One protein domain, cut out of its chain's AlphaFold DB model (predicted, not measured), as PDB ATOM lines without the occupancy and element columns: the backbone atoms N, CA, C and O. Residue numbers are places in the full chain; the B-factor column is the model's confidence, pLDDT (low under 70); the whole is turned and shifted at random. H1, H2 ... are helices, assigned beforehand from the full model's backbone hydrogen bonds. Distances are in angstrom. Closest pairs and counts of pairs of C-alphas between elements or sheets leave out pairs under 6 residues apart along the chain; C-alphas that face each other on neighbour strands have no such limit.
ATOM      1  N   LEU A  22      66.526 113.168  59.086       97.25
ATOM      2  CA  LEU A  22      65.613 112.455  58.198       97.25
ATOM      3  C   LEU A  22      66.096 112.497  56.741       97.25
ATOM      4  O   LEU A  22      66.089 111.474  56.063       97.25
ATOM      5  N   THR A  23      66.564 113.658  56.277       97.88
ATOM      6  CA  THR A  23      67.157 113.820  54.945       97.88
ATOM      7  C   THR A  23      68.411 112.966  54.794       97.88
ATOM      8  O   THR A  23      68.510 112.218  53.826       97.88
ATOM      9  N   ILE A  24      69.333 113.013  55.764       98.06
ATOM     10  CA  ILE A  24      70.558 112.196  55.730       98.06
ATOM     11  C   ILE A  24      70.211 110.705  55.730       98.06
ATOM     12  O   ILE A  24      70.813 109.937  54.988       98.06
ATOM     13  N   LEU A  25      69.216 110.285  56.517       97.69
ATOM     14  CA  LEU A  25      68.782 108.893  56.565       97.69
ATOM     15  C   LEU A  25      68.280 108.402  55.202       97.69
ATOM     16  O   LEU A  25      68.679 107.328  54.756       97.69
ATOM     17  N   PHE A  26      67.413 109.174  54.540       97.50
ATOM     18  CA  PHE A  26      66.930 108.825  53.203       97.50
ATOM     19  C   PHE A  26      68.059 108.814  52.177       97.50
ATOM     20  O   PHE A  26      68.126 107.900  51.354       97.50
ATOM     21  N   ASP A  27      68.967 109.784  52.262       97.75
ATOM     22  CA  ASP A  27      70.124 109.876  51.381       97.75
ATOM     23  C   ASP A  27      71.083 108.697  51.544       97.75
ATOM     24  O   ASP A  27      71.583 108.148  50.560       97.75
ATOM     25  N   TRP A  28      71.280 108.248  52.777       97.44
ATOM     26  CA  TRP A  28      72.073 107.070  53.074       97.44
ATOM     27  C   TRP A  28      71.394 105.795  52.556       97.44
ATOM     28  O   TRP A  28      72.045 104.986  51.895       97.44
ATOM     29  N   LEU A  29      70.082 105.637  52.770       96.38
ATOM     30  CA  LEU A  29      69.322 104.466  52.308       96.38
ATOM     31  C   LEU A  29      69.311 104.318  50.780       96.38
ATOM     32  O   LEU A  29      69.392 103.195  50.289       96.38
ATOM     33  N   ARG A  30      69.232 105.427  50.027       96.38
ATOM     34  CA  ARG A  30      69.264 105.415  48.547       96.38
ATOM     35  C   ARG A  30      70.656 105.168  47.957       96.38
ATOM     36  O   ARG A  30      70.777 105.008  46.746       96.38
ATOM     37  N   THR A  31      71.703 105.229  48.775       96.56
ATOM     38  CA  THR A  31      73.084 105.134  48.302       96.56
ATOM     39  C   THR A  31      73.522 103.675  48.246       96.56
ATOM     40  O   THR A  31      73.488 102.971  49.253       96.56
ATOM     41  N   GLY A  32      73.977 103.228  47.074       94.81
ATOM     42  CA  GLY A  32      74.497 101.871  46.888       94.81
ATOM     43  C   GLY A  32      73.469 100.791  47.234       94.81
ATOM     44  O   GLY A  32      72.325 100.850  46.792       94.81
ATOM     45  N   ASP A  33      73.889  99.808  48.025       94.62
ATOM     46  CA  ASP A  33      73.095  98.667  48.492       94.62
ATOM     47  C   ASP A  33      72.664  98.799  49.967       94.62
ATOM     48  O   ASP A  33      72.237  97.826  50.590       94.62
ATOM     49  N   ASN A  34      72.746 100.003  50.547       95.50
ATOM     50  CA  ASN A  34      72.509 100.244  51.973       95.50
ATOM     51  C   ASN A  34      71.120  99.806  52.451       95.50
ATOM     52  O   ASN A  34      70.997  99.217  53.528       95.50
ATOM     53  N   TYR A  35      70.076 100.063  51.657       94.69
ATOM     54  CA  TYR A  35      68.735  99.577  51.970       94.69
ATOM     55  C   TYR A  35      68.680  98.044  52.000       94.69
ATOM     56  O   TYR A  35      68.116  97.482  52.938       94.69
ATOM     57  N   GLU A  36      69.321  97.359  51.052       94.88
ATOM     58  CA  GLU A  36      69.299  95.894  51.003       94.88
ATOM     59  C   GLU A  36      70.124  95.264  52.121       94.88
ATOM     60  O   GLU A  36      69.659  94.330  52.774       94.88
ATOM     61  N   ARG A  37      71.285  95.844  52.444       94.50
ATOM     62  CA  ARG A  37      72.079  95.475  53.628       94.50
ATOM     63  C   ARG A  37      71.280  95.672  54.914       94.50
ATOM     64  O   ARG A  37      71.323  94.848  55.831       94.50
ATOM     65  N   TRP A  38      70.514  96.762  55.003       94.31
ATOM     66  CA  TRP A  38      69.619  96.974  56.135       94.31
ATOM     67  C   TRP A  38      68.505  95.930  56.133       94.31
ATOM     68  O   TRP A  38      68.179  95.397  57.195       94.31
ATOM     69  N   ARG A  39      67.935  95.591  54.980       92.94
ATOM     70  CA  ARG A  39      66.813  94.661  54.893       92.94
ATOM     71  C   ARG A  39      67.204  93.211  55.185       92.94
ATOM     72  O   ARG A  39      66.384  92.528  55.809       92.94
ATOM     73  N   SER A  40      68.400  92.774  54.780       92.19
ATOM     74  CA  SER A  40      68.912  91.409  54.989       92.19
ATOM     75  C   SER A  40      69.220  91.136  56.463       92.19
ATOM     76  O   SER A  40      68.830  90.104  57.002       92.19
ATOM     77  N   GLY A  41      69.817  92.116  57.150       86.38
ATOM     78  CA  GLY A  41      70.113  92.052  58.579       86.38
ATOM     79  C   GLY A  41      71.423  91.357  58.956       86.38
ATOM     80  O   GLY A  41      71.655  91.173  60.148       86.38
ATOM     81  N   ASP A  42      72.284  91.046  57.986       86.56
ATOM     82  CA  ASP A  42      73.512  90.263  58.200       86.56
ATOM     83  C   ASP A  42      74.574  90.990  59.048       86.56
ATOM     84  O   ASP A  42      75.239  90.372  59.875       86.56
ATOM     85  N   ASP A  43      74.705  92.316  58.906       91.25
ATOM     86  CA  ASP A  43      75.618  93.143  59.714       91.25
ATOM     87  C   ASP A  43      74.946  94.437  60.189       91.25
ATOM     88  O   ASP A  43      75.242  95.547  59.745       91.25
ATOM     89  N   LYS A  44      74.011  94.313  61.137       90.31
ATOM     90  CA  LYS A  44      73.344  95.489  61.721       90.31
ATOM     91  C   LYS A  44      74.317  96.424  62.446       90.31
ATOM     92  O   LYS A  44      74.078  97.628  62.482       90.31
ATOM     93  N   VAL A  45      75.376  95.905  63.069       93.19
ATOM     94  CA  VAL A  45      76.293  96.729  63.876       93.19
ATOM     95  C   VAL A  45      77.145  97.622  62.981       93.19
ATOM     96  O   VAL A  45      77.178  98.832  63.213       93.19
ATOM     97  N   GLY A  46      77.796  97.054  61.961       95.00
ATOM     98  CA  GLY A  46      78.580  97.816  60.992       95.00
ATOM     99  C   GLY A  46      77.712  98.803  60.220       95.00
ATOM    100  O   GLY A  46      78.056  99.982  60.140       95.00
ATOM    101  N   LEU A  47      76.527  98.363  59.793       95.88
ATOM    102  CA  LEU A  47      75.567  99.198  59.080       95.88
ATOM    103  C   LEU A  47      75.157 100.448  59.863       95.88
ATOM    104  O   LEU A  47      75.219 101.564  59.350       95.88
ATOM    105  N   TYR A  48      74.766 100.289  61.130       96.44
ATOM    106  CA  TYR A  48      74.395 101.448  61.937       96.44
ATOM    107  C   TYR A  48      75.603 102.313  62.294       96.44
ATOM    108  O   TYR A  48      75.449 103.520  62.436       96.44
ATOM    109  N   ARG A  49      76.808 101.742  62.411       97.25
ATOM    110  CA  ARG A  49      78.029 102.537  62.593       97.25
ATOM    111  C   ARG A  49      78.304 103.428  61.381       97.25
ATOM    112  O   ARG A  49      78.677 104.580  61.574       97.25
ATOM    113  N   GLU A  50      78.113 102.922  60.164       97.31
ATOM    114  CA  GLU A  50      78.241 103.711  58.930       97.31
ATOM    115  C   GLU A  50      77.235 104.866  58.904       97.31
ATOM    116  O   GLU A  50      77.638 106.017  58.760       97.31
ATOM    117  N   LEU A  51      75.955 104.578  59.155       97.69
ATOM    118  CA  LEU A  51      74.900 105.594  59.203       97.69
ATOM    119  C   LEU A  51      75.152 106.668  60.278       97.69
ATOM    120  O   LEU A  51      74.976 107.858  60.026       97.69
ATOM    121  N   LEU A  52      75.581 106.274  61.480       98.00
ATOM    122  CA  LEU A  52      75.943 107.236  62.529       98.00
ATOM    123  C   LEU A  52      77.169 108.074  62.138       98.00
ATOM    124  O   LEU A  52      77.252 109.246  62.499       98.00
ATOM    125  N   GLY A  53      78.100 107.494  61.376       98.00
ATOM    126  CA  GLY A  53      79.210 108.223  60.772       98.00
ATOM    127  C   GLY A  53      78.732 109.308  59.807       98.00
ATOM    128  O   GLY A  53      79.255 110.419  59.844       98.00
ATOM    129  N   ASP A  54      77.714 109.024  58.994       97.56
ATOM    130  CA  ASP A  54      77.105 110.007  58.093       97.56
ATOM    131  C   ASP A  54      76.431 111.148  58.866       97.56
ATOM    132  O   ASP A  54      76.695 112.313  58.569       97.56
ATOM    133  N   PHE A  55      75.658 110.853  59.920       97.75
ATOM    134  CA  PHE A  55      75.116 111.903  60.796       97.75
ATOM    135  C   PHE A  55      76.223 112.778  61.394       97.75
ATOM    136  O   PHE A  55      76.145 114.008  61.322       97.75
ATOM    137  N   ALA A  56      77.291 112.163  61.908       97.44
ATOM    138  CA  ALA A  56      78.407 112.886  62.505       97.44
ATOM    139  C   ALA A  56      79.130 113.797  61.496       97.44
ATOM    140  O   ALA A  56      79.494 114.920  61.847       97.44
ATOM    141  N   ARG A  57      79.284 113.377  60.228       97.06
ATOM    142  CA  ARG A  57      79.860 114.228  59.163       97.06
ATOM    143  C   ARG A  57      79.034 115.488  58.891       97.06
ATOM    144  O   ARG A  57      79.598 116.494  58.473       97.06
ATOM    145  N   HIS A  58      77.734 115.450  59.165       96.94
ATOM    146  CA  HIS A  58      76.834 116.603  59.075       96.94
ATOM    147  C   HIS A  58      76.642 117.341  60.414       96.94
ATOM    148  O   HIS A  58      75.780 118.213  60.519       96.94
ATOM    149  N   GLY A  59      77.442 117.024  61.437       96.62
ATOM    150  CA  GLY A  59      77.389 117.671  62.751       96.62
ATOM    151  C   GLY A  59      76.273 117.162  63.667       96.62
ATOM    152  O   GLY A  59      75.988 117.789  64.684       96.62
ATOM    153  N   ILE A  60      75.634 116.041  63.327       96.62
ATOM    154  CA  ILE A  60      74.570 115.430  64.121       96.62
ATOM    155  C   ILE A  60      75.149 114.277  64.952       96.62
ATOM    156  O   ILE A  60      75.349 113.168  64.468       96.62
ATOM    157  N   ASP A  61      75.405 114.540  66.230       95.56
ATOM    158  CA  ASP A  61      76.059 113.629  67.183       95.56
ATOM    159  C   ASP A  61      75.097 112.972  68.189       95.56
ATOM    160  O   ASP A  61      75.385 111.926  68.765       95.56
ATOM    161  N   HIS A  62      73.924 113.569  68.392       93.88
ATOM    162  CA  HIS A  62      72.943 113.132  69.385       93.88
ATOM    163  C   HIS A  62      72.115 111.901  68.976       93.88
ATOM    164  O   HIS A  62      71.314 111.417  69.778       93.88
ATOM    165  N   ARG A  63      72.246 111.411  67.736       95.38
ATOM    166  CA  ARG A  63      71.502 110.242  67.246       95.38
ATOM    167  C   ARG A  63      72.195 108.958  67.664       95.38
ATOM    168  O   ARG A  63      73.389 108.784  67.454       95.38
ATOM    169  N   THR A  64      71.425 108.027  68.214       95.81
ATOM    170  CA  THR A  64      71.928 106.702  68.578       95.81
ATOM    171  C   THR A  64      71.504 105.644  67.566       95.81
ATOM    172  O   THR A  64      70.562 105.819  66.789       95.81
ATOM    173  N   ARG A  65      72.162 104.479  67.621       95.19
ATOM    174  CA  ARG A  65      71.751 103.285  66.867       95.19
ATOM    175  C   ARG A  65      70.278 102.942  67.106       95.19
ATOM    176  O   ARG A  65      69.571 102.576  66.172       95.19
ATOM    177  N   SER A  66      69.833 103.028  68.359       94.44
ATOM    178  CA  SER A  66      68.456 102.712  68.738       94.44
ATOM    179  C   SER A  66      67.472 103.691  68.104       94.44
ATOM    180  O   SER A  66      66.469 103.250  67.550       94.44
ATOM    181  N   ASP A  67      67.792 104.991  68.102       94.62
ATOM    182  CA  ASP A  67      66.960 106.013  67.457       94.62
ATOM    183  C   ASP A  67      66.844 105.754  65.950       94.62
ATOM    184  O   ASP A  67      65.740 105.758  65.407       94.62
ATOM    185  N   ALA A  68      67.968 105.477  65.279       95.19
ATOM    186  CA  ALA A  68      67.991 105.160  63.853       95.19
ATOM    187  C   ALA A  68      67.179 103.905  63.524       95.19
ATOM    188  O   ALA A  68      66.356 103.920  62.611       95.19
ATOM    189  N   ASN A  69      67.342 102.835  64.303       94.62
ATOM    190  CA  ASN A  69      66.573 101.611  64.109       94.62
ATOM    191  C   ASN A  69      65.064 101.839  64.272       94.62
ATOM    192  O   ASN A  69      64.279 101.337  63.465       94.62
ATOM    193  N   LEU A  70      64.660 102.597  65.297       94.62
ATOM    194  CA  LEU A  70      63.259 102.952  65.518       94.62
ATOM    195  C   LEU A  70      62.710 103.781  64.359       94.62
ATOM    196  O   LEU A  70      61.615 103.492  63.882       94.62
ATOM    197  N   MET A  71      63.473 104.763  63.873       95.81
ATOM    198  CA  MET A  71      63.033 105.616  62.775       95.81
ATOM    199  C   MET A  71      62.865 104.833  61.470       95.81
ATOM    200  O   MET A  71      61.802 104.908  60.860       95.81
ATOM    201  N   ILE A  72      63.847 104.018  61.065       95.19
ATOM    202  CA  ILE A  72      63.718 103.224  59.831       95.19
ATOM    203  C   ILE A  72      62.550 102.235  59.946       95.19
ATOM    204  O   ILE A  72      61.760 102.093  59.014       95.19
ATOM    205  N   SER A  73      62.384 101.594  61.108       94.12
ATOM    206  CA  SER A  73      61.254 100.685  61.344       94.12
ATOM    207  C   SER A  73      59.912 101.415  61.246       94.12
ATOM    208  O   SER A  73      58.992 100.921  60.600       94.12
ATOM    209  N   HIS A  74      59.802 102.609  61.833       95.12
ATOM    210  CA  HIS A  74      58.598 103.433  61.760       95.12
ATOM    211  C   HIS A  74      58.260 103.840  60.318       95.12
ATOM    212  O   HIS A  74      57.108 103.718  59.896       95.12
ATOM    213  N   LEU A  75      59.260 104.264  59.540       95.12
ATOM    214  CA  LEU A  75      59.094 104.595  58.122       95.12
ATOM    215  C   LEU A  75      58.621 103.381  57.312       95.12
ATOM    216  O   LEU A  75      57.682 103.491  56.529       95.12
ATOM    217  N   GLN A  76      59.199 102.203  57.552       94.94
ATOM    218  CA  GLN A  76      58.763 100.972  56.896       94.94
ATOM    219  C   GLN A  76      57.313 100.617  57.249       94.94
ATOM    220  O   GLN A  76      56.542 100.232  56.370       94.94
ATOM    221  N   MET A  77      56.935 100.720  58.526       95.94
ATOM    222  CA  MET A  77      55.579 100.405  58.989       95.94
ATOM    223  C   MET A  77      54.549 101.346  58.362       95.94
ATOM    224  O   MET A  77      53.594 100.880  57.748       95.94
ATOM    225  N   THR A  78      54.782 102.657  58.445       96.19
ATOM    226  CA  THR A  78      53.878 103.671  57.878       96.19
ATOM    227  C   THR A  78      53.757 103.555  56.361       96.19
ATOM    228  O   THR A  78      52.648 103.638  55.833       96.19
ATOM    229  N   TYR A  79      54.860 103.276  55.659       95.19
ATOM    230  CA  TYR A  79      54.833 102.985  54.226       95.19
ATOM    231  C   TYR A  79      54.001 101.738  53.912       95.19
ATOM    232  O   TYR A  79      53.131 101.777  53.042       95.19
ATOM    233  N   ASN A  80      54.230 100.636  54.631       95.31
ATOM    234  CA  ASN A  80      53.492  99.392  54.423       95.31
ATOM    235  C   ASN A  80      51.993  99.580  54.651       95.31
ATOM    236  O   ASN A  80      51.187  99.020  53.910       95.31
ATOM    237  N   ASP A  81      51.611 100.352  55.664       95.62
ATOM    238  CA  ASP A  81      50.209 100.614  55.955       95.62
ATOM    239  C   ASP A  81      49.578 101.489  54.871       95.62
ATOM    240  O   ASP A  81      48.548 101.109  54.314       95.62
ATOM    241  N   ALA A  82      50.240 102.574  54.459       95.56
ATOM    242  CA  ALA A  82      49.790 103.395  53.334       95.56
ATOM    243  C   ALA A  82      49.640 102.575  52.038       95.56
ATOM    244  O   ALA A  82      48.633 102.698  51.339       95.56
ATOM    245  N   ALA A  83      50.593 101.687  51.746       95.00
ATOM    246  CA  ALA A  83      50.548 100.811  50.578       95.00
ATOM    247  C   ALA A  83      49.367  99.824  50.631       95.00
ATOM    248  O   ALA A  83      48.700  99.608  49.617       95.00
ATOM    249  N   LYS A  84      49.060  99.255  51.807       95.88
ATOM    250  CA  LYS A  84      47.871  98.404  51.998       95.88
ATOM    251  C   LYS A  84      46.583  99.184  51.752       95.88
ATOM    252  O   LYS A  84      45.711  98.682  51.046       95.88
ATOM    253  N   TYR A  85      46.471 100.396  52.296       93.81
ATOM    254  CA  TYR A  85      45.292 101.242  52.090       93.81
ATOM    255  C   TYR A  85      45.110 101.615  50.617       93.81
ATOM    256  O   TYR A  85      44.006 101.494  50.091       93.81
ATOM    257  N   ALA A  86      46.189 101.995  49.929       92.50
ATOM    258  CA  ALA A  86      46.150 102.313  48.504       92.50
ATOM    259  C   ALA A  86      45.703 101.110  47.657       92.50
ATOM    260  O   ALA A  86      44.876 101.256  46.756       92.50
ATOM    261  N   LYS A  87      46.199  99.909  47.978       92.94
ATOM    262  CA  LYS A  87      45.789  98.672  47.305       92.94
ATOM    263  C   LYS A  87      44.306  98.364  47.533       92.94
ATOM    264  O   LYS A  87      43.598  98.111  46.566       92.94
ATOM    265  N   ALA A  88      43.836  98.435  48.779       90.62
ATOM    266  CA  ALA A  88      42.439  98.170  49.114       90.62
ATOM    267  C   ALA A  88      41.481  99.149  48.411       90.62
ATOM    268  O   ALA A  88      40.463  98.727  47.872       90.62
ATOM    269  N   ALA A  89      41.834 100.437  48.347       89.25
ATOM    270  CA  ALA A  89      41.049 101.436  47.623       89.25
ATOM    271  C   ALA A  89      41.011 101.165  46.107       89.25
ATOM    272  O   ALA A  89      39.960 101.277  45.481       89.25
ATOM    273  N   GLY A  90      42.142 100.769  45.511       86.62
ATOM    274  CA  GLY A  90      42.199 100.399  44.094       86.62
ATOM    275  C   GLY A  90      41.384  99.145  43.763       86.62
ATOM    276  O   GLY A  90      40.722  99.092  42.722       86.62
ATOM    277  N   GLU A  91      41.394  98.148  44.649       87.38
ATOM    278  CA  GLU A  91      40.571  96.939  44.525       87.38
ATOM    279  C   GLU A  91      39.075  97.254  44.638       87.38
ATOM    280  O   GLU A  91      38.286  96.731  43.853       87.38
ATOM    281  N   ASP A  92      38.687  98.139  45.557       85.62
ATOM    282  CA  ASP A  92      37.297  98.559  45.742       85.62
ATOM    283  C   ASP A  92      36.755  99.309  44.515       85.62
ATOM    284  O   ASP A  92      35.718  98.938  43.963       85.62
ATOM    285  N   ILE A  93      37.522 100.273  43.987       84.81
ATOM    286  CA  ILE A  93      37.184 100.982  42.740       84.81
ATOM    287  C   ILE A  93      37.055 100.002  41.563       84.81
ATOM    288  O   ILE A  93      36.147 100.123  40.739       84.81
ATOM    289  N   SER A  94      37.956  99.017  41.474       83.00
ATOM    290  CA  SER A  94      37.923  98.007  40.409       83.00
ATOM    291  C   SER A  94      36.694  97.102  40.514       83.00
ATOM    292  O   SER A  94      36.089  96.784  39.490       83.00
ATOM    293  N   ARG A  95      36.298  96.724  41.739       79.94
ATOM    294  CA  ARG A  95      35.089  95.935  42.009       79.94
ATOM    295  C   ARG A  95      33.828  96.701  41.609       79.94
ATOM    296  O   ARG A  95      33.060  96.197  40.798       79.94
ATOM    297  N   MET A  96      33.682  97.948  42.064       77.38
ATOM    298  CA  MET A  96      32.535  98.801  41.713       77.38
ATOM    299  C   MET A  96      32.383  98.982  40.195       77.38
ATOM    300  O   MET A  96      31.274  98.954  39.667       77.38
ATOM    301  N   ARG A  97      33.497  99.127  39.464       74.31
ATOM    302  CA  ARG A  97      33.483  99.263  37.998       74.31
ATOM    303  C   ARG A  97      33.065  97.978  37.269       74.31
ATOM    304  O   ARG A  97      32.482  98.065  36.187       74.31
ATOM    305  N   ALA A  98      33.391  96.809  37.816       73.31
ATOM    306  CA  ALA A  98      32.983  95.526  37.246       73.31
ATOM    307  C   ALA A  98      31.474  95.285  37.426       73.31
ATOM    308  O   ALA A  98      30.820  94.809  36.496       73.31
ATOM    309  N   ASP A  99      30.917  95.693  38.568       68.00
ATOM    310  CA  ASP A  99      29.484  95.576  38.860       68.00
ATOM    311  C   ASP A  99      28.634  96.522  37.983       68.00
ATOM    312  O   ASP A  99      27.556  96.140  37.525       68.00
ATOM    313  N   ASP A 100      29.148  97.712  37.642       57.88
ATOM    314  CA  ASP A 100      28.498  98.659  36.715       57.88
ATOM    315  C   ASP A 100      28.354  98.091  35.286       57.88
ATOM    316  O   ASP A 100      27.316  98.238  34.642       57.88
ATOM    317  N   HIS A 101      29.339  97.324  34.801       55.84
ATOM    318  CA  HIS A 101      29.229  96.656  33.494       55.84
ATOM    319  C   HIS A 101      28.276  95.445  33.519       55.84
ATOM    320  O   HIS A 101      27.770  95.046  32.467       55.84
TER     321      HIS A 101
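Overview. This is residues 22 to 101 of the 144 residues of an uncharacterized protein of Puccinia graminis f. sp. tritici (strain CRL 75-36-700-3 / race SCCL) (UniProt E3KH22). One long straight helix, H4, sticks out with its residues 73 to 101 from a small compact head, in which the short helices H1 and H2 pack on H3 and the first turn of H4 meets H3 as well. H3 crosses the beginning of H4, so that the two make a T with H4 as its stem, and H1 and H2 follow one another along H3; residues 73 to 101 of H4 stand free as an arm. The printed part has 80 residues with four named helices, in the order H1, H2, H3, H4, and no named strand; the class is all helix. The whole is extended, with a radius of gyration of the C-alphas of 18.2 A and spans of 59 by 25 by 20 A, the length being made by the arm.

Along the chain. H4 is the longest helix, residues 65 to 101, and measures 54.5 A from C-alpha 65 at (71.751, 103.285, 66.867) to C-alpha 101 at (29.229, 96.656, 33.494). H3, residues 44 to 57, measures 20.0 A. H1, residues 22 to 29, begins with C-alpha 22 at (65.613, 112.455, 58.198) and measures 10.6 A. H2, residues 34 to 40, measures 10.0 A.

Arrangement. H4 touches H3 with residues 65 to 68 alone, about perpendicular at 78 degrees, and H3 meets this touch with residues 48 to 52 alone; the closest C-alphas are those of Tyr 48 and Arg 65, 5.9 A apart. H3 touches H1 with residues 51 to 55 alone, at a steep tilt of 49 degrees, opposite ways; their closest C-alphas, of Ile 24 and Phe 55, are 6.8 A apart. H3 touches H2 with residues 44 to 47 alone, at a shallow tilt of 21 degrees, opposite ways, and the two form a helical hairpin; their closest C-alphas, of Trp 38 and Lys 44, are 6.9 A apart. The helix packing is mostly crossed, but only just, with 1 of these 3 pairs at a shallow tilt. H1 and H2 are close but not clearly touching, with the C-alphas of Leu 29 and Tyr 35 closest at 4.9 A; at 71 degrees they are only just about perpendicular. H1 and H4 are near each other, and H2 and H4 are apart. In H1, H2 and H3 every O i to N i+4 pair is within hydrogen-bond range; in H4 32 of 33 are.

Size, cuts and confidence. The C-alphas farthest apart, those of Gly 59 and His 101, are 60.1 A apart. Without residues 73 to 101 the body has 51 residues and spans 28 by 19 by 17 A. The printed part has no cut. The links H1 to H2 and H2 to H3 are tight, and H3 to H4 is short, with 7 residues. The mean pLDDT of the printed part is 92.3; residues 99 to 101 are under 70.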